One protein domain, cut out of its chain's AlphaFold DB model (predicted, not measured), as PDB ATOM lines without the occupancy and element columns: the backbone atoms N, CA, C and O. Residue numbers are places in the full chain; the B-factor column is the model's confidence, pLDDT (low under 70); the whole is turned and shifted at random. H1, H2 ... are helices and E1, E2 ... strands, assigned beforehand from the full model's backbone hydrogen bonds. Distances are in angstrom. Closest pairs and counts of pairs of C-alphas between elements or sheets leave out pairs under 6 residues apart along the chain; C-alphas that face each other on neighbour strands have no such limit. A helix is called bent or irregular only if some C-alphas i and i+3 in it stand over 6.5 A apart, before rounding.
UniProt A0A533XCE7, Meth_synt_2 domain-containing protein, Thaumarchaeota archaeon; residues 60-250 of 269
ATOM      1  N   GLU A  60      14.257 -52.783  18.966       96.81
ATOM      2  CA  GLU A  60      13.271 -52.017  19.737       96.81
ATOM      3  C   GLU A  60      13.846 -50.655  20.145       96.81
ATOM      4  O   GLU A  60      14.842 -50.575  20.871       96.81
ATOM      5  N   LEU A  61      13.218 -49.584  19.658       97.94
ATOM      6  CA  LEU A  61      13.725 -48.214  19.733       97.94
ATOM      7  C   LEU A  61      13.170 -47.458  20.941       97.94
ATOM      8  O   LEU A  61      12.130 -47.819  21.483       97.94
ATOM      9  N   SER A  62      13.803 -46.347  21.303       97.31
ATOM     10  CA  SER A  62      13.172 -45.279  22.095       97.31
ATOM     11  C   SER A  62      13.186 -43.964  21.311       97.31
ATOM     12  O   SER A  62      13.882 -43.853  20.301       97.31
ATOM     13  N   ASP A  63      12.460 -42.948  21.772       96.94
ATOM     14  CA  ASP A  63      12.533 -41.596  21.197       96.94
ATOM     15  C   ASP A  63      13.838 -40.857  21.573       96.94
ATOM     16  O   ASP A  63      14.043 -39.707  21.187       96.94
ATOM     17  N   GLY A  64      14.720 -41.515  22.339       97.06
ATOM     18  CA  GLY A  64      15.966 -40.962  22.848       97.06
ATOM     19  C   GLY A  64      15.778 -39.954  23.981       97.06
ATOM     20  O   GLY A  64      16.750 -39.278  24.315       97.06
ATOM     21  N   GLU A  65      14.571 -39.814  24.543       96.31
ATOM     22  CA  GLU A  65      14.213 -38.863  25.606       96.31
ATOM     23  C   GLU A  65      14.599 -37.409  25.281       96.31
ATOM     24  O   GLU A  65      14.899 -36.600  26.164       96.31
ATOM     25  N   GLN A  66      14.605 -37.056  23.990       96.94
ATOM     26  CA  GLN A  66      15.146 -35.782  23.501       96.94
ATOM     27  C   GLN A  66      14.397 -34.567  24.063       96.94
ATOM     28  O   GLN A  66      14.993 -33.503  24.223       96.94
ATOM     29  N   ARG A  67      13.114 -34.744  24.402       93.81
ATOM     30  CA  ARG A  67      12.203 -33.710  24.925       93.81
ATOM     31  C   ARG A  67      12.258 -33.510  26.434       93.81
ATOM     32  O   ARG A  67      11.651 -32.572  26.938       93.81
ATOM     33  N   ARG A  68      12.918 -34.402  27.171       91.88
ATOM     34  CA  ARG A  68      12.936 -34.352  28.636       91.88
ATOM     35  C   ARG A  68      14.140 -33.555  29.071       91.88
ATOM     36  O   ARG A  68      15.236 -33.926  28.680       91.88
ATOM     37  N   PHE A  69      13.992 -32.530  29.906       83.50
ATOM     38  CA  PHE A  69      15.153 -31.835  30.476       83.50
ATOM     39  C   PHE A  69      15.964 -32.771  31.388       83.50
ATOM     40  O   PHE A  69      17.180 -32.914  31.225       83.50
ATOM     41  N   SER A  70      15.267 -33.467  32.291       86.38
ATOM     42  CA  SER A  70      15.807 -34.476  33.206       86.38
ATOM     43  C   SER A  70      14.778 -35.580  33.451       86.38
ATOM     44  O   SER A  70      13.585 -35.302  33.563       86.38
ATOM     45  N   PHE A  71      15.241 -36.826  33.598       85.19
ATOM     46  CA  PHE A  71      14.375 -37.991  33.834       85.19
ATOM     47  C   PHE A  71      13.599 -37.931  35.166       85.19
ATOM     48  O   PHE A  71      12.573 -38.587  35.316       85.19
ATOM     49  N   LEU A  72      14.082 -37.152  36.143       86.19
ATOM     50  CA  LEU A  72      13.358 -36.857  37.385       86.19
ATOM     51  C   LEU A  72      12.480 -35.618  37.216       86.19
ATOM     52  O   LEU A  72      11.307 -35.624  37.586       86.19
ATOM     53  N   ALA A  73      13.052 -34.549  36.655       86.44
ATOM     54  CA  ALA A  73      12.398 -33.247  36.609       86.44
ATOM     55  C   ALA A  73      11.122 -33.247  35.764       86.44
ATOM     56  O   ALA A  73      10.155 -32.574  36.125       86.44
ATOM     57  N   PHE A  74      11.087 -34.069  34.710       88.56
ATOM     58  CA  PHE A  74       9.938 -34.142  33.814       88.56
ATOM     59  C   PHE A  74       8.638 -34.514  34.553       88.56
ATOM     60  O   PHE A  74       7.556 -34.100  34.145       88.56
ATOM     61  N   VAL A  75       8.710 -35.231  35.685       93.12
ATOM     62  CA  VAL A  75       7.516 -35.551  36.484       93.12
ATOM     63  C   VAL A  75       6.856 -34.281  37.022       93.12
ATOM     64  O   VAL A  75       5.638 -34.156  36.943       93.12
ATOM     65  N   ALA A  76       7.642 -33.318  37.511       92.75
ATOM     66  CA  ALA A  76       7.134 -32.036  38.001       92.75
ATOM     67  C   ALA A  76       6.683 -31.101  36.868       92.75
ATOM     68  O   ALA A  76       5.751 -30.322  37.047       92.75
ATOM     69  N   GLU A  77       7.275 -31.215  35.678       90.06
ATOM     70  CA  GLU A  77       6.802 -30.497  34.484       90.06
ATOM     71  C   GLU A  77       5.409 -30.985  34.045       90.06
ATOM     72  O   GLU A  77       4.575 -30.212  33.561       90.06
ATOM     73  N   ARG A  78       5.126 -32.282  34.229       92.69
ATOM     74  CA  ARG A  78       3.865 -32.912  33.817       92.69
ATOM     75  C   ARG A  78       2.801 -32.895  34.914       92.69
ATOM     76  O   ARG A  78       1.626 -32.708  34.597       92.69
ATOM     77  N   LEU A  79       3.156 -33.055  36.182       95.31
ATOM     78  CA  LEU A  79       2.189 -33.293  37.255       95.31
ATOM     79  C   LEU A  79       2.218 -32.177  38.311       95.31
ATOM     80  O   LEU A  79       3.206 -32.065  39.032       95.31
ATOM     81  N   PRO A  80       1.112 -31.426  38.499       93.69
ATOM     82  CA  PRO A  80       1.028 -30.355  39.501       93.69
ATOM     83  C   PRO A  80       1.269 -30.810  40.946       93.69
ATOM     84  O   PRO A  80       1.677 -30.010  41.783       93.69
ATOM     85  N   SER A  81       1.056 -32.101  41.240       96.06
ATOM     86  CA  SER A  81       1.332 -32.689  42.556       96.06
ATOM     87  C   SER A  81       2.815 -32.641  42.950       96.06
ATOM     88  O   SER A  81       3.130 -32.847  44.124       96.06
ATOM     89  N   PHE A  82       3.712 -32.377  41.995       96.81
ATOM     90  CA  PHE A  82       5.152 -32.279  42.191       96.81
ATOM     91  C   PHE A  82       5.644 -30.879  41.801       96.81
ATOM     92  O   PHE A  82       5.231 -30.325  40.787       96.81
ATOM     93  N   ARG A  83       6.572 -30.315  42.577       96.06
ATOM     94  CA  ARG A  83       7.277 -29.071  42.232       96.06
ATOM     95  C   ARG A  83       8.774 -29.297  42.236       96.06
ATOM     96  O   ARG A  83       9.288 -29.968  43.122       96.06
ATOM     97  N   LEU A  84       9.476 -28.697  41.282       94.31
ATOM     98  CA  LEU A  84      10.931 -28.653  41.333       94.31
ATOM     99  C   LEU A  84      11.372 -27.754  42.484       94.31
ATOM    100  O   LEU A  84      11.045 -26.569  42.503       94.31
ATOM    101  N   ILE A  85      12.096 -28.336  43.437       94.31
ATOM    102  CA  ILE A  85      12.694 -27.613  44.559       94.31
ATOM    103  C   ILE A  85      14.210 -27.842  44.524       94.31
ATOM    104  O   ILE A  85      14.635 -29.004  44.466       94.31
ATOM    105  N   PRO A  86      15.031 -26.774  44.571       92.50
ATOM    106  CA  PRO A  86      16.478 -26.897  44.690       92.50
ATOM    107  C   PRO A  86      16.871 -27.743  45.902       92.50
ATOM    108  O   PRO A  86      16.364 -27.543  47.005       92.50
ATOM    109  N   VAL A  87      17.821 -28.661  45.729       90.12
ATOM    110  CA  VAL A  87      18.279 -29.562  46.804       90.12
ATOM    111  C   VAL A  87      18.791 -28.781  48.019       90.12
ATOM    112  O   VAL A  87      18.579 -29.193  49.158       90.12
ATOM    113  N   LYS A  88      19.386 -27.607  47.798       90.25
ATOM    114  CA  LYS A  88      19.796 -26.675  48.856       90.25
ATOM    115  C   LYS A  88      18.648 -26.234  49.771       90.25
ATOM    116  O   LYS A  88      18.857 -26.103  50.969       90.25
ATOM    117  N   GLU A  89      17.441 -26.051  49.241       92.38
ATOM    118  CA  GLU A  89      16.255 -25.675  50.030       92.38
ATOM    119  C   GLU A  89      15.650 -26.847  50.813       92.38
ATOM    120  O   GLU A  89      14.784 -26.647  51.669       92.38
ATOM    121  N   LEU A  90      16.076 -28.072  50.507       92.31
ATOM    122  CA  LEU A  90      15.684 -29.284  51.222       92.31
ATOM    123  C   LEU A  90      16.669 -29.628  52.348       92.31
ATOM    124  O   LEU A  90      16.348 -30.466  53.192       92.31
ATOM    125  N   MET A  91      17.849 -28.992  52.368       91.44
ATOM    126  CA  MET A  91      18.888 -29.261  53.359       91.44
ATOM    127  C   MET A  91      18.385 -29.079  54.786       91.44
ATOM    128  O   MET A  91      17.628 -28.169  55.118       91.44
ATOM    129  N   ASN A  92      18.865 -29.967  55.646       91.44
ATOM    130  CA  ASN A  92      18.662 -29.915  57.079       91.44
ATOM    131  C   ASN A  92      19.964 -30.298  57.791       91.44
ATOM    132  O   ASN A  92      20.884 -30.848  57.181       91.44
ATOM    133  N   ARG A  93      20.009 -30.061  59.104       90.12
ATOM    134  CA  ARG A  93      21.196 -30.286  59.941       90.12
ATOM    135  C   ARG A  93      21.761 -31.710  59.854       90.12
ATOM    136  O   ARG A  93      22.958 -31.901  60.053       90.12
ATOM    137  N   ASP A  94      20.925 -32.717  59.610       89.81
ATOM    138  CA  ASP A  94      21.394 -34.099  59.482       89.81
ATOM    139  C   ASP A  94      22.035 -34.354  58.117       89.81
ATOM    140  O   ASP A  94      23.075 -35.005  58.053       89.81
ATOM    141  N   ALA A  95      21.476 -33.793  57.044       89.31
ATOM    142  CA  ALA A  95      22.035 -33.894  55.697       89.31
ATOM    143  C   ALA A  95      23.341 -33.094  55.534       89.31
ATOM    144  O   ALA A  95      24.265 -33.556  54.864       89.31
ATOM    145  N   GLU A  96      23.456 -31.932  56.186       87.31
ATOM    146  CA  GLU A  96      24.650 -31.069  56.146       87.31
ATOM    147  C   GLU A  96      25.930 -31.793  56.583       87.31
ATOM    148  O   GLU A  96      27.003 -31.540  56.034       87.31
ATOM    149  N   LYS A  97      25.813 -32.760  57.504       84.44
ATOM    150  CA  LYS A  97      26.935 -33.581  57.994       84.44
ATOM    151  C   LYS A  97      27.655 -34.337  56.873       84.44
ATOM    152  O   LYS A  97      28.834 -34.635  57.010       84.44
ATOM    153  N   PHE A  98      26.963 -34.632  55.774       81.50
ATOM    154  CA  PHE A  98      27.517 -35.390  54.652       81.50
ATOM    155  C   PHE A  98      28.054 -34.496  53.526       81.50
ATOM    156  O   PHE A  98      28.871 -34.956  52.731       81.50
ATOM    157  N   VAL A  99      27.644 -33.222  53.446       75.12
ATOM    158  CA  VAL A  99      27.984 -32.332  52.316       75.12
ATOM    159  C   VAL A  99      29.493 -32.089  52.218       75.12
ATOM    160  O   VAL A  99      30.051 -32.120  51.128       75.12
ATOM    161  N   GLY A 100      30.187 -31.911  53.348       66.69
ATOM    162  CA  GLY A 100      31.646 -31.734  53.349       66.69
ATOM    163  C   GLY A 100      32.424 -32.978  52.894       66.69
ATOM    164  O   GLY A 100      33.533 -32.866  52.377       66.69
ATOM    165  N   GLU A 101      31.842 -34.170  53.053       68.31
ATOM    166  CA  GLU A 101      32.465 -35.438  52.660       68.31
ATOM    167  C   GLU A 101      32.171 -35.823  51.207       68.31
ATOM    168  O   GLU A 101      32.952 -36.536  50.569       68.31
ATOM    169  N   MET A 102      31.033 -35.367  50.688       67.12
ATOM    170  CA  MET A 102      30.491 -35.759  49.400       67.12
ATOM    171  C   MET A 102      30.455 -34.524  48.507       67.12
ATOM    172  O   MET A 102      29.630 -33.647  48.711       67.12
ATOM    173  N   ASN A 103      31.347 -34.448  47.515       69.56
ATOM    174  CA  ASN A 103      31.422 -33.346  46.545       69.56
ATOM    175  C   ASN A 103      30.199 -33.341  45.595       69.56
ATOM    176  O   ASN A 103      30.323 -33.566  44.388       69.56
ATOM    177  N   LEU A 104      29.007 -33.184  46.171       71.88
ATOM    178  CA  LEU A 104      27.705 -33.201  45.529       71.88
ATOM    179  C   LEU A 104      27.398 -31.790  45.021       71.88
ATOM    180  O   LEU A 104      27.514 -30.832  45.785       71.88
ATOM    181  N   PRO A 105      26.965 -31.634  43.762       71.38
ATOM    182  CA  PRO A 105      26.670 -30.328  43.189       71.38
ATOM    183  C   PRO A 105      25.264 -29.857  43.610       71.38
ATOM    184  O   PRO A 105      24.383 -29.653  42.778       71.38
ATOM    185  N   ILE A 106      25.038 -29.719  44.920       77.44
ATOM    186  CA  ILE A 106      23.726 -29.410  45.515       77.44
ATOM    187  C   ILE A 106      23.153 -28.056  45.073       77.44
ATOM    188  O   ILE A 106      21.940 -27.868  45.128       77.44
ATOM    189  N   ASP A 107      24.002 -27.132  44.616       77.62
ATOM    190  CA  ASP A 107      23.589 -25.798  44.169       77.62
ATOM    191  C   ASP A 107      22.953 -25.786  42.768       77.62
ATOM    192  O   ASP A 107      22.335 -24.793  42.396       77.62
ATOM    193  N   ILE A 108      23.083 -26.866  41.987       79.44
ATOM    194  CA  ILE A 108      22.569 -26.935  40.604       79.44
ATOM    195  C   ILE A 108      21.592 -28.095  40.373       79.44
ATOM    196  O   ILE A 108      21.170 -28.328  39.242       79.44
ATOM    197  N   ILE A 109      21.233 -28.839  41.425       83.00
ATOM    198  CA  ILE A 109      20.276 -29.950  41.349       83.00
ATOM    199  C   ILE A 109      18.951 -29.522  41.978       83.00
ATOM    200  O   ILE A 109      18.917 -28.964  43.074       83.00
ATOM    201  N   SER A 110      17.853 -29.850  41.300       90.25
ATOM    202  CA  SER A 110      16.494 -29.757  41.836       90.25
ATOM    203  C   SER A 110      15.814 -31.119  41.793       90.25
ATOM    204  O   SER A 110      15.990 -31.867  40.830       90.25
ATOM    205  N   ASN A 111      15.007 -31.410  42.811       92.38
ATOM    206  CA  ASN A 111      14.214 -32.632  42.895       92.38
ATOM    207  C   ASN A 111      12.722 -32.334  42.679       92.38
ATOM    208  O   ASN A 111      12.251 -31.271  43.091       92.38
ATOM    209  N   PRO A 112      11.956 -33.261  42.074       94.38
ATOM    210  CA  PRO A 112      10.505 -33.150  41.979       94.38
ATOM    211  C   PRO A 112       9.879 -33.489  43.336       94.38
ATOM    212  O   PRO A 112       9.696 -34.655  43.650       94.38
ATOM    213  N   VAL A 113       9.551 -32.500  44.162       97.38
ATOM    214  CA  VAL A 113       9.033 -32.703  45.522       97.38
ATOM    215  C   VAL A 113       7.509 -32.733  45.545       97.38
ATOM    216  O   VAL A 113       6.858 -31.868  44.961       97.38
ATOM    217  N   ILE A 114       6.937 -33.706  46.253       98.19
ATOM    218  CA  ILE A 114       5.495 -33.846  46.472       98.19
ATOM    219  C   ILE A 114       5.001 -32.674  47.324       98.19
ATOM    220  O   ILE A 114       5.441 -32.509  48.463       98.19
ATOM    221  N   VAL A 115       4.050 -31.908  46.794       97.50
ATOM    222  CA  VAL A 115       3.436 -30.752  47.475       97.50
ATOM    223  C   VAL A 115       1.925 -30.891  47.667       97.50
ATOM    224  O   VAL A 115       1.342 -30.187  48.492       97.50
ATOM    225  N   GLU A 116       1.298 -31.812  46.932       97.12
ATOM    226  CA  GLU A 116      -0.134 -32.120  46.974       97.12
ATOM    227  C   GLU A 116      -0.351 -33.634  46.823       97.12
ATOM    228  O   GLU A 116       0.569 -34.383  46.486       97.12
ATOM    229  N   LYS A 117      -1.583 -34.108  47.059       97.69
ATOM    230  CA  LYS A 117      -1.938 -35.526  46.885       97.69
ATOM    231  C   LYS A 117      -1.606 -35.968  45.455       97.69
ATOM    232  O   LYS A 117      -1.991 -35.297  44.495       97.69
ATOM    233  N   ILE A 118      -0.914 -37.099  45.316       97.62
ATOM    234  CA  ILE A 118      -0.422 -37.582  44.018       97.62
ATOM    235  C   ILE A 118      -1.616 -37.992  43.153       97.62
ATOM    236  O   ILE A 118      -2.394 -38.885  43.507       97.62
ATOM    237  N   ARG A 119      -1.761 -37.329  42.003       91.94
ATOM    238  CA  ARG A 119      -2.800 -37.612  41.010       91.94
ATOM    239  C   ARG A 119      -2.229 -37.502  39.602       91.94
ATOM    240  O   ARG A 119      -1.429 -36.615  39.314       91.94
ATOM    241  N   ARG A 120      -2.693 -38.374  38.708       92.50
ATOM    242  CA  ARG A 120      -2.356 -38.318  37.287       92.50
ATOM    243  C   ARG A 120      -3.304 -37.362  36.565       92.50
ATOM    244  O   ARG A 120      -4.380 -37.756  36.133       92.50
ATOM    245  N   SER A 121      -2.926 -36.090  36.459       92.19
ATOM    246  CA  SER A 121      -3.720 -35.089  35.725       92.19
ATOM    247  C   SER A 121      -3.578 -35.208  34.203       92.19
ATOM    248  O   SER A 121      -4.478 -34.810  33.469       92.19
ATOM    249  N   ARG A 122      -2.457 -35.758  33.724       94.50
ATOM    250  CA  ARG A 122      -2.174 -36.038  32.310       94.50
ATOM    251  C   ARG A 122      -1.127 -37.149  32.171       94.50
ATOM    252  O   ARG A 122      -0.447 -37.447  33.155       94.50
ATOM    253  N   PRO A 123      -0.984 -37.758  30.980       95.88
ATOM    254  CA  PRO A 123       0.075 -38.724  30.721       95.88
ATOM    255  C   PRO A 123       1.488 -38.156  30.868       95.88
ATOM    256  O   PRO A 123       1.729 -36.976  30.601       95.88
ATOM    257  N   LEU A 124       2.420 -39.026  31.253       95.81
ATOM    258  CA  LEU A 124       3.833 -38.695  31.414       95.81
ATOM    259  C   LEU A 124       4.594 -38.777  30.086       95.81
ATOM    260  O   LEU A 124       5.276 -37.819  29.754       95.81
ATOM    261  N   ALA A 125       4.456 -39.872  29.335       96.50
ATOM    262  CA  ALA A 125       5.273 -40.161  28.148       96.50
ATOM    263  C   ALA A 125       4.461 -40.674  26.938       96.50
ATOM    264  O   ALA A 125       5.010 -41.080  25.914       96.50
ATOM    265  N   VAL A 126       3.125 -40.674  27.021       98.00
ATOM    266  CA  VAL A 126       2.253 -41.150  25.926       98.00
ATOM    267  C   VAL A 126       2.440 -40.356  24.630       98.00
ATOM    268  O   VAL A 126       2.368 -40.929  23.543       98.00
ATOM    269  N   ASP A 127       2.650 -39.045  24.721       97.12
ATOM    270  CA  ASP A 127       2.919 -38.180  23.570       97.12
ATOM    271  C   ASP A 127       4.224 -38.557  22.858       97.12
ATOM    272  O   ASP A 127       4.249 -38.591  21.628       97.12
ATOM    273  N   GLU A 128       5.257 -38.922  23.617       97.12
ATOM    274  CA  GLU A 128       6.559 -39.356  23.099       97.12
ATOM    275  C   GLU A 128       6.420 -40.657  22.295       97.12
ATOM    276  O   GLU A 128       6.833 -40.725  21.136       97.12
ATOM    277  N   VAL A 129       5.727 -41.661  22.852       98.44
ATOM    278  CA  VAL A 129       5.452 -42.934  22.157       98.44
ATOM    279  C   VAL A 129       4.635 -42.714  20.890       98.44
ATOM    280  O   VAL A 129       4.983 -43.230  19.828       98.44
ATOM    281  N   LYS A 130       3.556 -41.927  20.974       98.56
ATOM    282  CA  LYS A 130       2.704 -41.639  19.812       98.56
ATOM    283  C   LYS A 130       3.462 -40.902  18.719       98.56
ATOM    284  O   LYS A 130       3.192 -41.138  17.545       98.56
ATOM    285  N   PHE A 131       4.364 -39.995  19.082       98.62
ATOM    286  CA  PHE A 131       5.202 -39.309  18.111       98.62
ATOM    287  C   PHE A 131       6.170 -40.293  17.448       98.62
ATOM    288  O   PHE A 131       6.202 -40.368  16.224       98.62
ATOM    289  N   ALA A 132       6.879 -41.113  18.226       98.38
ATOM    290  CA  ALA A 132       7.815 -42.091  17.681       98.38
ATOM    291  C   ALA A 132       7.139 -43.085  16.722       98.38
ATOM    292  O   ALA A 132       7.623 -43.290  15.611       98.38
ATOM    293  N   LEU A 133       5.968 -43.622  17.084       98.56
ATOM    294  CA  LEU A 133       5.206 -44.559  16.245       98.56
ATOM    295  C   LEU A 133       4.684 -43.949  14.932       98.56
ATOM    296  O   LEU A 133       4.345 -44.691  14.014       98.56
ATOM    297  N   LYS A 134       4.631 -42.617  14.799       98.44
ATOM    298  CA  LYS A 134       4.347 -41.959  13.509       98.44
ATOM    299  C   LYS A 134       5.557 -41.939  12.573       98.44
ATOM    300  O   LYS A 134       5.387 -41.706  11.380       98.44
ATOM    301  N   HIS A 135       6.759 -42.148  13.106       98.44
ATOM    302  CA  HIS A 135       8.029 -41.977  12.401       98.44
ATOM    303  C   HIS A 135       8.848 -43.268  12.273       98.44
ATOM    304  O   HIS A 135       9.910 -43.242  11.662       98.44
ATOM    305  N   THR A 136       8.362 -44.397  12.794       98.12
ATOM    306  CA  THR A 136       8.977 -45.712  12.584       98.12
ATOM    307  C   THR A 136       7.928 -46.815  12.494       98.12
ATOM    308  O   THR A 136       6.832 -46.701  13.037       98.12
ATOM    309  N   SER A 137       8.287 -47.911  11.825       96.44
ATOM    310  CA  SER A 137       7.535 -49.176  11.852       96.44
ATOM    311  C   SER A 137       8.108 -50.189  12.851       96.44
ATOM    312  O   SER A 137       7.537 -51.268  13.033       96.44
ATOM    313  N   LYS A 138       9.240 -49.870  13.496       97.19
ATOM    314  CA  LYS A 138       9.836 -50.709  14.539       97.19
ATOM    315  C   LYS A 138       9.059 -50.595  15.848       97.19
ATOM    316  O   LYS A 138       8.247 -49.698  16.064       97.19
ATOM    317  N   LYS A 139       9.333 -51.536  16.749       97.62
ATOM    318  CA  LYS A 139       8.819 -51.507  18.117       97.62
ATOM    319  C   LYS A 139       9.386 -50.304  18.866       97.62
ATOM    320  O   LYS A 139      10.569 -50.004  18.727       97.62
ATOM    321  N   VAL A 140       8.548 -49.659  19.675       98.50
ATOM    322  CA  VAL A 140       8.932 -48.519  20.516       98.50
ATOM    323  C   VAL A 140       8.785 -48.898  21.985       98.50
ATOM    324  O   VAL A 140       7.741 -49.407  22.408       98.50
ATOM    325  N   LYS A 141       9.838 -48.655  22.755       98.00
ATOM    326  CA  LYS A 141       9.909 -48.772  24.206       98.00
ATOM    327  C   LYS A 141       9.718 -47.405  24.853       98.00
ATOM    328  O   LYS A 141      10.242 -46.407  24.366       98.00
ATOM    329  N   ALA A 142       9.028 -47.385  25.989       98.19
ATOM    330  CA  ALA A 142       8.835 -46.200  26.812       98.19
ATOM    331  C   ALA A 142       9.614 -46.319  28.137       98.19
ATOM    332  O   ALA A 142       9.179 -47.064  29.023       98.19
ATOM    333  N   PRO A 143      10.754 -45.625  28.298       97.19
ATOM    334  CA  PRO A 143      11.397 -45.475  29.597       97.19
ATOM    335  C   PRO A 143      10.631 -44.463  30.454       97.19
ATOM    336  O   PRO A 143      10.360 -43.345  30.013       97.19
ATOM    337  N   ILE A 144      10.269 -44.842  31.674       97.12
ATOM    338  CA  ILE A 144       9.682 -43.955  32.680       97.12
ATOM    339  C   ILE A 144      10.368 -44.188  34.021       97.12
ATOM    340  O   ILE A 144      10.853 -45.280  34.311       97.12
ATOM    341  N   ILE A 145      10.376 -43.167  34.871       96.19
ATOM    342  CA  ILE A 145      10.921 -43.302  36.219       96.19
ATOM    343  C   ILE A 145      10.160 -44.368  37.019       96.19
ATOM    344  O   ILE A 145       8.931 -44.450  36.969       96.19
ATOM    345  N   GLY A 146      10.897 -45.195  37.757       97.25
ATOM    346  CA  GLY A 146      10.331 -46.214  38.628       97.25
ATOM    347  C   GLY A 146       9.751 -45.639  39.930       97.25
ATOM    348  O   GLY A 146      10.166 -44.563  40.382       97.25
ATOM    349  N   PRO A 147       8.781 -46.338  40.551       97.56
ATOM    350  CA  PRO A 147       8.070 -45.852  41.733       97.56
ATOM    351  C   PRO A 147       8.984 -45.607  42.937       97.56
ATOM    352  O   PRO A 147       8.749 -44.662  43.690       97.56
ATOM    353  N   TYR A 148      10.014 -46.430  43.139       96.88
ATOM    354  CA  TYR A 148      10.903 -46.287  44.287       96.88
ATOM    355  C   TYR A 148      11.833 -45.087  44.124       96.88
ATOM    356  O   TYR A 148      11.909 -44.240  45.014       96.88
ATOM    357  N   THR A 149      12.487 -44.971  42.969       95.81
ATOM    358  CA  THR A 149      13.362 -43.838  42.650       95.81
ATOM    359  C   THR A 149      12.589 -42.528  42.667       95.81
ATOM    360  O   THR A 149      13.091 -41.543  43.210       95.81
ATOM    361  N   LEU A 150      11.363 -42.501  42.135       96.69
ATOM    362  CA  LEU A 150      10.525 -41.315  42.227       96.69
ATOM    363  C   LEU A 150      10.208 -40.989  43.689       96.69
ATOM    364  O   LEU A 150      10.431 -39.857  44.110       96.69
ATOM    365  N   LEU A 151       9.760 -41.954  44.496       96.56
ATOM    366  CA  LEU A 151       9.408 -41.708  45.896       96.56
ATOM    367  C   LEU A 151      10.587 -41.196  46.730       96.56
ATOM    368  O   LEU A 151      10.456 -40.163  47.389       96.56
ATOM    369  N   ILE A 152      11.740 -41.872  46.680       94.06
ATOM    370  CA  ILE A 152      12.901 -41.494  47.497       94.06
ATOM    371  C   ILE A 152      13.469 -40.124  47.118       94.06
ATOM    372  O   ILE A 152      14.126 -39.498  47.937       94.06
ATOM    373  N   ASN A 153      13.215 -39.628  45.907       93.56
ATOM    374  CA  ASN A 153      13.637 -38.284  45.508       93.56
ATOM    375  C   ASN A 153      12.546 -37.220  45.684       93.56
ATOM    376  O   ASN A 153      12.862 -36.036  45.588       93.56
ATOM    377  N   SER A 154      11.293 -37.612  45.934       95.69
ATOM    378  CA  SER A 154      10.148 -36.694  45.902       95.69
ATOM    379  C   SER A 154       9.459 -36.465  47.239       95.69
ATOM    380  O   SER A 154       8.861 -35.406  47.430       95.69
ATOM    381  N   TRP A 155       9.539 -37.398  48.189       97.38
ATOM    382  CA  TRP A 155       9.023 -37.159  49.533       97.38
ATOM    383  C   TRP A 155      10.083 -36.482  50.403       97.38
ATOM    384  O   TRP A 155      11.182 -37.004  50.568       97.38
ATOM    385  N   ASN A 156       9.737 -35.346  51.008       97.62
ATOM    386  CA  ASN A 156      10.572 -34.668  51.996       97.62
ATOM    387  C   ASN A 156       9.732 -34.293  53.218       97.62
ATOM    388  O   ASN A 156       8.693 -33.654  53.079       97.62
ATOM    389  N   LYS A 157      10.193 -34.604  54.431       97.00
ATOM    390  CA  LYS A 157       9.432 -34.367  55.666       97.00
ATOM    391  C   LYS A 157       8.911 -32.932  55.818       97.00
ATOM    392  O   LYS A 157       7.782 -32.743  56.260       97.00
ATOM    393  N   SER A 158       9.715 -31.926  55.468       96.31
ATOM    394  CA  SER A 158       9.349 -30.511  55.644       96.31
ATOM    395  C   SER A 158       8.408 -29.985  54.559       96.31
ATOM    396  O   SER A 158       7.634 -29.067  54.816       96.31
ATOM    397  N   LYS A 159       8.472 -30.562  53.353       97.31
ATOM    398  CA  LYS A 159       7.730 -30.093  52.173       97.31
ATOM    399  C   LYS A 159       6.543 -30.971  51.796       97.31
ATOM    400  O   LYS A 159       5.683 -30.506  51.071       97.31
ATOM    401  N   SER A 160       6.517 -32.221  52.244       97.81
ATOM    402  CA  SER A 160       5.510 -33.229  51.892       97.81
ATOM    403  C   SER A 160       4.757 -33.751  53.117       97.81
ATOM    404  O   SER A 160       3.699 -34.356  52.959       97.81
ATOM    405  N   GLY A 161       5.264 -33.498  54.333       97.19
ATOM    406  CA  GLY A 161       4.703 -33.986  55.598       97.19
ATOM    407  C   GLY A 161       3.255 -33.563  55.868       97.19
ATOM    408  O   GLY A 161       2.533 -34.255  56.583       97.19
ATOM    409  N   HIS A 162       2.812 -32.444  55.282       97.31
ATOM    410  CA  HIS A 162       1.428 -31.967  55.375       97.31
ATOM    411  C   HIS A 162       0.458 -32.725  54.454       97.31
ATOM    412  O   HIS A 162      -0.748 -32.662  54.672       97.31
ATOM    413  N   VAL A 163       0.970 -33.439  53.444       97.75
ATOM    414  CA  VAL A 163       0.189 -34.289  52.524       97.75
ATOM    415  C   VAL A 163       0.263 -35.755  52.941       97.75
ATOM    416  O   VAL A 163      -0.757 -36.441  52.972       97.75
ATOM    417  N   TYR A 164       1.476 -36.220  53.237       98.00
ATOM    418  CA  TYR A 164       1.796 -37.580  53.651       98.00
ATOM    419  C   TYR A 164       2.723 -37.500  54.856       98.00
ATOM    420  O   TYR A 164       3.867 -37.052  54.726       98.00
ATOM    421  N   ARG A 165       2.247 -37.933  56.024       96.62
ATOM    422  CA  ARG A 165       2.984 -37.814  57.296       96.62
ATOM    423  C   ARG A 165       4.283 -38.614  57.274       96.62
ATOM    424  O   ARG A 165       5.259 -38.242  57.925       96.62
ATOM    425  N   SER A 166       4.284 -39.686  56.496       95.62
ATOM    426  CA  SER A 166       5.410 -40.561  56.221       95.62
ATOM    427  C   SER A 166       5.359 -41.009  54.751       95.62
ATOM    428  O   SER A 166       4.307 -40.935  54.112       95.62
ATOM    429  N   PRO A 167       6.487 -41.433  54.167       94.88
ATOM    430  CA  PRO A 167       6.543 -41.788  52.747       94.88
ATOM    431  C   PRO A 167       5.735 -43.047  52.401       94.88
ATOM    432  O   PRO A 167       5.289 -43.175  51.264       94.88
ATOM    433  N   ASP A 168       5.496 -43.949  53.357       95.44
ATOM    434  CA  ASP A 168       4.640 -45.129  53.178       95.44
ATOM    435  C   ASP A 168       3.176 -44.773  52.891       95.44
ATOM    436  O   ASP A 168       2.536 -45.437  52.073       95.44
ATOM    437  N   GLU A 169       2.670 -43.656  53.428       97.44
ATOM    438  CA  GLU A 169       1.328 -43.159  53.096       97.44
ATOM    439  C   GLU A 169       1.192 -42.781  51.603       97.44
ATOM    440  O   GLU A 169       0.075 -42.710  51.083       97.44
ATOM    441  N   ALA A 170       2.309 -42.559  50.894       97.56
ATOM    442  CA  ALA A 170       2.332 -42.254  49.464       97.56
ATOM    443  C   ALA A 170       2.452 -43.496  48.564       97.56
ATOM    444  O   ALA A 170       2.309 -43.364  47.346       97.56
ATOM    445  N   PHE A 171       2.687 -44.696  49.114       97.75
ATOM    446  CA  PHE A 171       2.982 -45.893  48.313       97.75
ATOM    447  C   PHE A 171       1.871 -46.233  47.319       97.75
ATOM    448  O   PHE A 171       2.155 -46.501  46.152       97.75
ATOM    449  N   GLU A 172       0.607 -46.219  47.755       97.94
ATOM    450  CA  GLU A 172      -0.497 -46.590  46.865       97.94
ATOM    451  C   GLU A 172      -0.741 -45.537  45.785       97.94
ATOM    452  O   GLU A 172      -0.969 -45.894  44.633       97.94
ATOM    453  N   ASP A 173      -0.652 -44.246  46.112       98.12
ATOM    454  CA  ASP A 173      -0.855 -43.207  45.102       98.12
ATOM    455  C   ASP A 173       0.303 -43.159  44.096       98.12
ATOM    456  O   ASP A 173       0.060 -42.942  42.908       98.12
ATOM    457  N   MET A 174       1.538 -43.422  44.540       97.81
ATOM    458  CA  MET A 174       2.704 -43.568  43.666       97.81
ATOM    459  C   MET A 174       2.549 -44.769  42.726       97.81
ATOM    460  O   MET A 174       2.716 -44.646  41.511       97.81
ATOM    461  N   ALA A 175       2.166 -45.924  43.279       98.19
ATOM    462  CA  ALA A 175       1.933 -47.128  42.496       98.19
ATOM    463  C   ALA A 175       0.779 -46.944  41.505       98.19
ATOM    464  O   ALA A 175       0.897 -47.340  40.348       98.19
ATOM    465  N   ARG A 176      -0.325 -46.313  41.925       98.31
ATOM    466  CA  ARG A 176      -1.465 -46.009  41.052       98.31
ATOM    467  C   ARG A 176      -1.067 -45.070  39.916       98.31
ATOM    468  O   ARG A 176      -1.398 -45.373  38.775       98.31
ATOM    469  N   LEU A 177      -0.329 -43.993  40.207       98.06
ATOM    470  CA  LEU A 177       0.152 -43.043  39.198       98.06
ATOM    471  C   LEU A 177       0.895 -43.759  38.061       98.06
ATOM    472  O   LEU A 177       0.560 -43.577  36.890       98.06
ATOM    473  N   LEU A 178       1.888 -44.581  38.404       98.19
ATOM    474  CA  LEU A 178       2.706 -45.257  37.398       98.19
ATOM    475  C   LEU A 178       1.988 -46.450  36.762       98.19
ATOM    476  O   LEU A 178       2.194 -46.711  35.582       98.19
ATOM    477  N   ARG A 179       1.087 -47.134  37.478       98.50
ATOM    478  CA  ARG A 179       0.226 -48.182  36.902       98.50
ATOM    479  C   ARG A 179      -0.657 -47.627  35.790       98.50
ATOM    480  O   ARG A 179      -0.728 -48.209  34.710       98.50
ATOM    481  N   GLU A 180      -1.314 -46.498  36.050       98.38
ATOM    482  CA  GLU A 180      -2.131 -45.800  35.054       98.38
ATOM    483  C   GLU A 180      -1.288 -45.341  33.860       98.38
ATOM    484  O   GLU A 180      -1.748 -45.414  32.721       98.38
ATOM    485  N   GLU A 181      -0.044 -44.915  34.095       98.38
ATOM    486  CA  GLU A 181       0.869 -44.560  33.011       98.38
ATOM    487  C   GLU A 181       1.279 -45.773  32.169       98.38
ATOM    488  O   GLU A 181       1.190 -45.705  30.948       98.38
ATOM    489  N   ILE A 182       1.646 -46.901  32.786       98.69
ATOM    490  CA  ILE A 182       1.986 -48.140  32.068       98.69
ATOM    491  C   ILE A 182       0.819 -48.590  31.180       98.69
ATOM    492  O   ILE A 182       1.020 -48.950  30.019       98.69
ATOM    493  N   ILE A 183      -0.408 -48.547  31.710       98.62
ATOM    494  CA  ILE A 183      -1.625 -48.886  30.961       98.62
ATOM    495  C   ILE A 183      -1.816 -47.924  29.784       98.62
ATOM    496  O   ILE A 183      -2.042 -48.368  28.661       98.62
ATOM    497  N   ALA A 184      -1.666 -46.617  30.005       98.62
ATOM    498  CA  ALA A 184      -1.817 -45.629  28.942       98.62
ATOM    499  C   ALA A 184      -0.736 -45.753  27.854       98.62
ATOM    500  O   ALA A 184      -1.026 -45.546  26.678       98.62
ATOM    501  N   LEU A 185       0.495 -46.110  28.227       98.75
ATOM    502  CA  LEU A 185       1.594 -46.379  27.299       98.75
ATOM    503  C   LEU A 185       1.326 -47.624  26.450       98.75
ATOM    504  O   LEU A 185       1.523 -47.586  25.235       98.75
ATOM    505  N   ARG A 186       0.811 -48.700  27.059       98.62
ATOM    506  CA  ARG A 186       0.324 -49.878  26.327       98.62
ATOM    507  C   ARG A 186      -0.742 -49.496  25.316       98.62
ATOM    508  O   ARG A 186      -0.619 -49.841  24.145       98.62
ATOM    509  N   ASP A 187      -1.762 -48.769  25.756       98.56
ATOM    510  CA  ASP A 187      -2.890 -48.388  24.902       98.56
ATOM    511  C   ASP A 187      -2.463 -47.410  23.791       98.56
ATOM    512  O   ASP A 187      -3.103 -47.326  22.745       98.56
ATOM    513  N   ALA A 188      -1.346 -46.703  23.981       98.62
ATOM    514  CA  ALA A 188      -0.708 -45.870  22.968       98.62
ATOM    515  C   ALA A 188       0.162 -46.650  21.962       98.62
ATOM    516  O   ALA A 188       0.614 -46.051  20.988       98.62
ATOM    517  N   GLY A 189       0.386 -47.952  22.175       98.38
ATOM    518  CA  GLY A 189       1.154 -48.822  21.281       98.38
ATOM    519  C   GLY A 189       2.600 -49.084  21.708       98.38
ATOM    520  O   GLY A 189       3.370 -49.626  20.912       98.38
ATOM    521  N   ALA A 190       2.997 -48.730  22.935       98.56
ATOM    522  CA  ALA A 190       4.311 -49.110  23.448       98.56
ATOM    523  C   ALA A 190       4.442 -50.640  23.496       98.56
ATOM    524  O   ALA A 190       3.551 -51.360  23.942       98.56
ATOM    525  N   SER A 191       5.587 -51.142  23.052       97.75
ATOM    526  CA  SER A 191       5.907 -52.575  23.052       97.75
ATOM    527  C   SER A 191       6.515 -53.055  24.375       97.75
ATOM    528  O   SER A 191       6.375 -54.226  24.744       97.75
ATOM    529  N   PHE A 192       7.144 -52.132  25.102       98.31
ATOM    530  CA  PHE A 192       7.801 -52.356  26.381       98.31
ATOM    531  C   PHE A 192       7.739 -51.074  27.215       98.31
ATOM    532  O   PHE A 192       7.958 -49.981  26.685       98.31
ATOM    533  N   VAL A 193       7.484 -51.197  28.517       98.69
ATOM    534  CA  VAL A 193       7.657 -50.100  29.482       98.69
ATOM    535  C   VAL A 193       8.817 -50.433  30.409       98.69
ATOM    536  O   VAL A 193       8.817 -51.468  31.075       98.69
ATOM    537  N   GLN A 194       9.819 -49.561  30.434       98.44
ATOM    538  CA  GLN A 194      10.969 -49.685  31.321       98.44
ATOM    539  C   GLN A 194      10.758 -48.788  32.536       98.44
ATOM    540  O   GLN A 194      10.538 -47.594  32.376       98.44
ATOM    541  N   LEU A 195      10.825 -49.369  33.732       98.25
ATOM    542  CA  LEU A 195      10.861 -48.645  34.995       98.25
ATOM    543  C   LEU A 195      12.321 -48.391  35.372       98.25
ATOM    544  O   LEU A 195      13.054 -49.325  35.703       98.25
ATOM    545  N   ASP A 196      12.744 -47.136  35.307       97.00
ATOM    546  CA  ASP A 196      14.103 -46.731  35.647       97.00
ATOM    547  C   ASP A 196      14.243 -46.572  37.160       97.00
ATOM    548  O   ASP A 196      13.683 -45.656  37.768       97.00
ATOM    549  N   GLU A 197      15.019 -47.469  37.768       95.94
ATOM    550  CA  GLU A 197      15.238 -47.551  39.209       95.94
ATOM    551  C   GLU A 197      16.719 -47.362  39.612       95.94
ATOM    552  O   GLU A 197      17.289 -48.201  40.321       95.94
ATOM    553  N   PRO A 198      17.397 -46.264  39.207       92.19
ATOM    554  CA  PRO A 198      18.765 -45.988  39.656       92.19
ATOM    555  C   PRO A 198      18.861 -45.830  41.181       92.19
ATOM    556  O   PRO A 198      19.918 -46.081  41.757       92.19
ATOM    557  N   GLY A 199      17.757 -45.487  41.856       90.31
ATOM    558  CA  GLY A 199      17.677 -45.457  43.312       90.31
ATOM    559  C   GLY A 199      18.036 -46.796  43.957       90.31
ATOM    560  O   GLY A 199      18.614 -46.801  45.042       90.31
ATOM    561  N   ILE A 200      17.742 -47.928  43.303       92.25
ATOM    562  CA  ILE A 200      18.112 -49.264  43.800       92.25
ATOM    563  C   ILE A 200      19.636 -49.454  43.752       92.25
ATOM    564  O   ILE A 200      20.222 -50.076  44.633       92.25
ATOM    565  N   GLY A 201      20.319 -48.860  42.771       87.19
ATOM    566  CA  GLY A 201      21.783 -48.884  42.699       87.19
ATOM    567  C   GLY A 201      22.471 -48.161  43.863       87.19
ATOM    568  O   GLY A 201      23.617 -48.481  44.197       87.19
ATOM    569  N   ASN A 202      21.774 -47.227  44.520       85.69
ATOM    570  CA  ASN A 202      22.304 -46.474  45.661       85.69
ATOM    571  C   ASN A 202      22.444 -47.325  46.925       85.69
ATOM    572  O   ASN A 202      23.222 -46.969  47.804       85.69
ATOM    573  N   PHE A 203      21.793 -48.489  47.004       85.00
ATOM    574  CA  PHE A 203      21.958 -49.414  48.130       85.00
ATOM    575  C   PHE A 203      23.403 -49.861  48.332       85.00
ATOM    576  O   PHE A 203      23.831 -50.109  49.452       85.00
ATOM    577  N   CYS A 204      24.187 -49.875  47.257       82.69
ATOM    578  CA  CYS A 204      25.613 -50.165  47.296       82.69
ATOM    579  C   CYS A 204      26.475 -48.928  47.627       82.69
ATOM    580  O   CYS A 204      27.691 -48.968  47.439       82.69
ATOM    581  N   ASP A 205      25.873 -47.799  47.996       85.25
ATOM    582  CA  ASP A 205      26.516 -46.556  48.427       85.25
ATOM    583  C   ASP A 205      25.847 -46.068  49.714       85.25
ATOM    584  O   ASP A 205      24.913 -45.257  49.722       85.25
ATOM    585  N   HIS A 206      26.320 -46.608  50.837       85.69
ATOM    586  CA  HIS A 206      25.729 -46.313  52.138       85.69
ATOM    587  C   HIS A 206      25.849 -44.835  52.506       85.69
ATOM    588  O   HIS A 206      24.957 -44.318  53.175       85.69
ATOM    589  N   LYS A 207      26.911 -44.143  52.068       86.44
ATOM    590  CA  LYS A 207      27.097 -42.717  52.358       86.44
ATOM    591  C   LYS A 207      26.061 -41.879  51.622       86.44
ATOM    592  O   LYS A 207      25.342 -41.118  52.266       86.44
ATOM    593  N   TYR A 208      25.928 -42.079  50.310       86.88
ATOM    594  CA  TYR A 208      24.930 -41.366  49.513       86.88
ATOM    595  C   TYR A 208      23.509 -41.656  49.981       86.88
ATOM    596  O   TYR A 208      22.716 -40.734  50.161       86.88
ATOM    597  N   THR A 209      23.196 -42.924  50.244       89.25
ATOM    598  CA  THR A 209      21.865 -43.300  50.726       89.25
ATOM    599  C   THR A 209      21.581 -42.699  52.100       89.25
ATOM    600  O   THR A 209      20.498 -42.164  52.304       89.25
ATOM    601  N   SER A 210      22.551 -42.693  53.021       90.19
ATOM    602  CA  SER A 210      22.382 -42.047  54.334       90.19
ATOM    603  C   SER A 210      22.139 -40.544  54.202       90.19
ATOM    604  O   SER A 210      21.258 -40.012  54.873       90.19
ATOM    605  N   TRP A 211      22.865 -39.870  53.303       91.00
ATOM    606  CA  TRP A 211      22.627 -38.461  52.998       91.00
ATOM    607  C   TRP A 211      21.224 -38.227  52.432       91.00
ATOM    608  O   TRP A 211      20.527 -37.340  52.909       91.00
ATOM    609  N   LEU A 212      20.780 -39.034  51.465       91.31
ATOM    610  CA  LEU A 212      19.461 -38.891  50.843       91.31
ATOM    611  C   LEU A 212      18.321 -39.152  51.844       91.31
ATOM    612  O   LEU A 212      17.331 -38.423  51.872       91.31
ATOM    613  N   LEU A 213      18.475 -40.154  52.713       93.69
ATOM    614  CA  LEU A 213      17.536 -40.422  53.803       93.69
ATOM    615  C   LEU A 213      17.491 -39.259  54.800       93.69
ATOM    616  O   LEU A 213      16.404 -38.795  55.149       93.69
ATOM    617  N   ALA A 214      18.655 -38.745  55.215       93.88
ATOM    618  CA  ALA A 214      18.753 -37.594  56.107       93.88
ATOM    619  C   ALA A 214      18.120 -36.344  55.483       93.88
ATOM    620  O   ALA A 214      17.302 -35.689  56.126       93.88
ATOM    621  N   LEU A 215      18.424 -36.063  54.214       93.88
ATOM    622  CA  LEU A 215      17.861 -34.969  53.423       93.88
ATOM    623  C   LEU A 215      16.333 -34.981  53.458       93.88
ATOM    624  O   LEU A 215      15.698 -33.970  53.754       93.88
ATOM    625  N   ASN A 216      15.745 -36.148  53.221       95.19
ATOM    626  CA  ASN A 216      14.298 -36.297  53.186       95.19
ATOM    627  C   ASN A 216      13.657 -36.462  54.565       95.19
ATOM    628  O   ASN A 216      12.436 -36.376  54.685       95.19
ATOM    629  N   GLY A 217      14.450 -36.656  55.621       94.38
ATOM    630  CA  GLY A 217      13.958 -36.941  56.966       94.38
ATOM    631  C   GLY A 217      13.353 -38.341  57.098       94.38
ATOM    632  O   GLY A 217      12.502 -38.560  57.965       94.38
ATOM    633  N   TRP A 218      13.765 -39.275  56.238       93.25
ATOM    634  CA  TRP A 218      13.299 -40.655  56.232       93.25
ATOM    635  C   TRP A 218      14.167 -41.494  57.176       93.25
ATOM    636  O   TRP A 218      15.385 -41.573  57.024       93.25
ATOM    637  N   LYS A 219      13.551 -42.100  58.193       88.00
ATOM    638  CA  LYS A 219      14.258 -42.899  59.200       88.00
ATOM    639  C   LYS A 219      14.223 -44.372  58.820       88.00
ATOM    640  O   LYS A 219      13.221 -45.032  59.067       88.00
ATOM    641  N   VAL A 220      15.322 -44.867  58.264       86.25
ATOM    642  CA  VAL A 220      15.510 -46.286  57.945       86.25
ATOM    643  C   VAL A 220      16.784 -46.770  58.622       86.25
ATOM    644  O   VAL A 220      17.823 -46.118  58.531       86.25
ATOM    645  N   SER A 221      16.682 -47.881  59.351       78.56
ATOM    646  CA  SER A 221      17.789 -48.421  60.158       78.56
ATOM    647  C   SER A 221      18.524 -49.583  59.485       78.56
ATOM    648  O   SER A 221      19.683 -49.835  59.805       78.56
ATOM    649  N   ASP A 222      17.884 -50.248  58.519       85.75
ATOM    650  CA  ASP A 222      18.445 -51.362  57.756       85.75
ATOM    651  C   ASP A 222      18.211 -51.138  56.254       85.75
ATOM    652  O   ASP A 222      17.076 -51.015  55.801       85.75
ATOM    653  N   MET A 223      19.277 -51.137  55.450       82.88
ATOM    654  CA  MET A 223      19.173 -50.992  53.990       82.88
ATOM    655  C   MET A 223      18.341 -52.105  53.335       82.88
ATOM    656  O   MET A 223      17.744 -51.894  52.279       82.88
ATOM    657  N   ARG A 224      18.237 -53.282  53.970       88.38
ATOM    658  CA  ARG A 224      17.352 -54.365  53.510       88.38
ATOM    659  C   ARG A 224      15.881 -53.952  53.541       88.38
ATOM    660  O   ARG A 224      15.083 -54.513  52.796       88.38
ATOM    661  N   GLU A 225      15.513 -52.988  54.380       91.12
ATOM    662  CA  GLU A 225      14.176 -52.400  54.394       91.12
ATOM    663  C   GLU A 225      13.906 -51.629  53.100       91.12
ATOM    664  O   GLU A 225      12.866 -51.830  52.480       91.12
ATOM    665  N   LEU A 226      14.878 -50.852  52.607       91.56
ATOM    666  CA  LEU A 226      14.736 -50.146  51.331       91.56
ATOM    667  C   LEU A 226      14.602 -51.107  50.144       91.56
ATOM    668  O   LEU A 226      13.829 -50.838  49.230       91.56
ATOM    669  N   HIS A 227      15.304 -52.247  50.170       91.75
ATOM    670  CA  HIS A 227      15.131 -53.302  49.162       91.75
ATOM    671  C   HIS A 227      13.701 -53.864  49.167       91.75
ATOM    672  O   HIS A 227      13.128 -54.131  48.112       91.75
ATOM    673  N   LYS A 228      13.117 -54.069  50.355       94.25
ATOM    674  CA  LYS A 228      11.733 -54.549  50.484       94.25
ATOM    675  C   LYS A 228      10.746 -53.498  49.990       94.25
ATOM    676  O   LYS A 228       9.848 -53.842  49.230       94.25
ATOM    677  N   ILE A 229      10.955 -52.234  50.359       95.06
ATOM    678  CA  ILE A 229      10.141 -51.101  49.905       95.06
ATOM    679  C   ILE A 229      10.192 -50.978  48.379       95.06
ATOM    680  O   ILE A 229       9.149 -50.820  47.747       95.06
ATOM    681  N   SER A 230      11.374 -51.088  47.763       95.94
ATOM    682  CA  SER A 230      11.495 -50.977  46.307       95.94
ATOM    683  C   SER A 230      10.783 -52.119  45.583       95.94
ATOM    684  O   SER A 230      10.001 -51.870  44.663       95.94
ATOM    685  N   ALA A 231      10.964 -53.360  46.045       96.44
ATOM    686  CA  ALA A 231      10.251 -54.516  45.510       96.44
ATOM    687  C   ALA A 231       8.730 -54.386  45.689       96.44
ATOM    688  O   ALA A 231       7.971 -54.670  44.763       96.44
ATOM    689  N   GLU A 232       8.271 -53.929  46.856       97.50
ATOM    690  CA  GLU A 232       6.854 -53.708  47.139       97.50
ATOM    691  C   GLU A 232       6.244 -52.662  46.201       97.50
ATOM    692  O   GLU A 232       5.202 -52.916  45.595       97.50
ATOM    693  N   LEU A 233       6.895 -51.509  46.040       98.12
ATOM    694  CA  LEU A 233       6.433 -50.431  45.170       98.12
ATOM    695  C   LEU A 233       6.333 -50.876  43.710       98.12
ATOM    696  O   LEU A 233       5.314 -50.616  43.062       98.12
ATOM    697  N   ILE A 234       7.340 -51.588  43.198       98.25
ATOM    698  CA  ILE A 234       7.323 -52.130  41.833       98.25
ATOM    699  C   ILE A 234       6.187 -53.149  41.686       98.25
ATOM    700  O   ILE A 234       5.374 -53.027  40.769       98.25
ATOM    701  N   ASN A 235       6.065 -54.100  42.617       98.19
ATOM    702  CA  ASN A 235       5.020 -55.127  42.586       98.19
ATOM    703  C   ASN A 235       3.612 -54.525  42.645       98.19
ATOM    704  O   ASN A 235       2.733 -54.937  41.890       98.19
ATOM    705  N   ARG A 236       3.388 -53.524  43.508       98.31
ATOM    706  CA  ARG A 236       2.133 -52.761  43.547       98.31
ATOM    707  C   ARG A 236       1.885 -52.090  42.203       98.31
ATOM    708  O   ARG A 236       0.785 -52.218  41.671       98.31
ATOM    709  N   THR A 237       2.886 -51.421  41.642       98.50
ATOM    710  CA  THR A 237       2.774 -50.683  40.375       98.50
ATOM    711  C   THR A 237       2.344 -51.588  39.224       98.50
ATOM    712  O   THR A 237       1.415 -51.249  38.500       98.50
ATOM    713  N   VAL A 238       2.931 -52.779  39.089       98.19
ATOM    714  CA  VAL A 238       2.604 -53.701  37.984       98.19
ATOM    715  C   VAL A 238       1.418 -54.627  38.271       98.19
ATOM    716  O   VAL A 238       0.994 -55.380  37.394       98.19
ATOM    717  N   LYS A 239       0.849 -54.592  39.482       97.81
ATOM    718  CA  LYS A 239      -0.272 -55.461  39.861       97.81
ATOM    719  C   LYS A 239      -1.460 -55.265  38.916       97.81
ATOM    720  O   LYS A 239      -2.003 -54.169  38.809       97.81
ATOM    721  N   GLY A 240      -1.884 -56.354  38.273       96.69
ATOM    722  CA  GLY A 240      -3.014 -56.357  37.338       96.69
ATOM    723  C   GLY A 240      -2.707 -55.763  35.959       96.69
ATOM    724  O   GLY A 240      -3.604 -55.700  35.122       96.69
ATOM    725  N   VAL A 241      -1.463 -55.352  35.691       97.19
ATOM    726  CA  VAL A 241      -1.046 -54.921  34.354       97.19
ATOM    727  C   VAL A 241      -0.855 -56.153  33.470       97.19
ATOM    728  O   VAL A 241      -0.068 -57.043  33.779       97.19
ATOM    729  N   GLY A 242      -1.566 -56.185  32.345       95.88
ATOM    730  CA  GLY A 242      -1.435 -57.206  31.307       95.88
ATOM    731  C   GLY A 242      -1.396 -56.586  29.910       95.88
ATOM    732  O   GLY A 242      -1.730 -55.412  29.727       95.88
ATOM    733  N   GLY A 243      -0.989 -57.379  28.917       96.88
ATOM    734  CA  GLY A 243      -0.937 -56.952  27.512       96.88
ATOM    735  C   GLY A 243       0.269 -56.082  27.136       96.88
ATOM    736  O   GLY A 243       0.299 -55.554  26.032       96.88
ATOM    737  N   ILE A 244       1.259 -55.934  28.022       97.88
ATOM    738  CA  ILE A 244       2.529 -55.251  27.742       97.88
ATOM    739  C   ILE A 244       3.671 -55.886  28.533       97.88
ATOM    740  O   ILE A 244       3.457 -56.412  29.626       97.88
ATOM    741  N   LYS A 245       4.889 -55.841  27.985       97.38
ATOM    742  CA  LYS A 245       6.098 -56.195  28.732       97.38
ATOM    743  C   LYS A 245       6.522 -55.018  29.602       97.38
ATOM    744  O   LYS A 245       6.651 -53.903  29.110       97.38
ATOM    745  N   VAL A 246       6.774 -55.290  30.876       98.25
ATOM    746  CA  VAL A 246       7.357 -54.324  31.806       98.25
ATOM    747  C   VAL A 246       8.677 -54.890  32.303       98.25
ATOM    748  O   VAL A 246       8.753 -56.075  32.631       98.25
ATOM    749  N   GLY A 247       9.714 -54.064  32.355       97.12
ATOM    750  CA  GLY A 247      10.991 -54.437  32.954       97.12
ATOM    751  C   GLY A 247      11.606 -53.286  33.725       97.12
ATOM    752  O   GLY A 247      11.125 -52.159  33.663       97.12
ATOM    753  N   VAL A 248      12.661 -53.585  34.472       97.31
ATOM    754  CA  VAL A 248      13.329 -52.623  35.347       97.31
ATOM    755  C   VAL A 248      14.745 -52.402  34.841       97.31
ATOM    756  O   VAL A 248      15.473 -53.366  34.600       97.31
ATOM    757  N   HIS A 249      15.143 -51.143  34.702       96.12
ATOM    758  CA  HIS A 249      16.535 -50.776  34.498       96.12
ATOM    759  C   HIS A 249      17.130 -50.299  35.822       96.12
ATOM    760  O   HIS A 249      16.598 -49.401  36.469       96.12
ATOM    761  N   ILE A 250      18.251 -50.899  36.219       93.44
ATOM    762  CA  ILE A 250      19.007 -50.507  37.407       93.44
ATOM    763  C   ILE A 250      20.396 -50.082  36.939       93.44
ATOM    764  O   ILE A 250      21.095 -50.837  36.263       93.44
TER     765      ILE A 250
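What this domain is: This is residues 60 to 250 of the 269 residues of the protein "Meth_synt_2 domain-containing protein" of Thaumarchaeota archaeon (UniProt A0A533XCE7). A strongly twisted sheet of three parallel strands, E3, E4 and E5, lies in one half of an elongated body, with the long helix H7 running along one face; beyond the strands' ends, H8, H9 and H10 pack round the short helix H5 in the middle. The two-stranded ribbon E1 and E2, antiparallel, packs on the last residues of H5, with H1 packed on both strands, while H3 and H4 lie near opposite ends of the length. The 191 printed residues have ten named helices and five named strands, in the order H1 E1 H2 H3 E2 H4 E3 H5 H6 H7 E4 H8 H9 H10 E5. The class is mixed, helices and strands; the whole is compact, with a radius of gyration of the C-alphas of 16.7 A and spans of 53 by 32 by 31 A.

Where its parts are: Residues 60 to 72 hold no named element. H1 is residues 73 to 78, from C-alpha 73 at (12.398, -33.247, 36.609); E1 is 82 to 86, H2 87 to 90, H3 93 to 99 and E2 110 to 114. H4 is 126 to 135, 14.7 A; E3 is 139 to 145, 20.0 A; H5 is 147 to 154, H6 157 to 160. H7, 167 to 187, is 30.1 A long and irregular, with C-alphas 169 and 172 7.3 A apart. E4 is 192 to 196, H8 198 to 204, H9 206 to 216, 15.2 A, H10 223 to 238, 23.2 A, and E5 245 to 249, ending at C-alpha 249 (16.535, -50.776, 34.498).

How they stand to each other: H5 is the hub and touches H7, H8, H9 and H10; its closest C-alphas to H8 are Thr 149 and Gly 199, 4.7 A. H7 is over E4 at a height over the sheet of 9.6 A. H4 touches H7, closest at Val 126 and Leu 185, 5.4 A. N 142 and O 192 of E3 and E4 are 2.9 A apart; N 195 and O 247 of E4 and E5, 2.8 A. N 113 of E2 and O 83 of E1 are within hydrogen-bond range, 2.7 A apart. H3 touches H9. H2 and H6 come closest to E2 at 5.3 A and 5.5 A. Every O i to N i+4 pair is within hydrogen-bond range in H1, H5, H9 and H10; H4 has 5 of 6, H7 14 of 17, H3 0 of 3 with 2 of 4 to N i+3, and H8 0 of 3 with 4 of 4.

The domain as a whole: The C-alphas farthest apart, Arg 93 and Ser 137, are 53.4 A apart. The printed part has no cut. The link E2 to H4 is long. Residues 100 to 103 are under pLDDT 70.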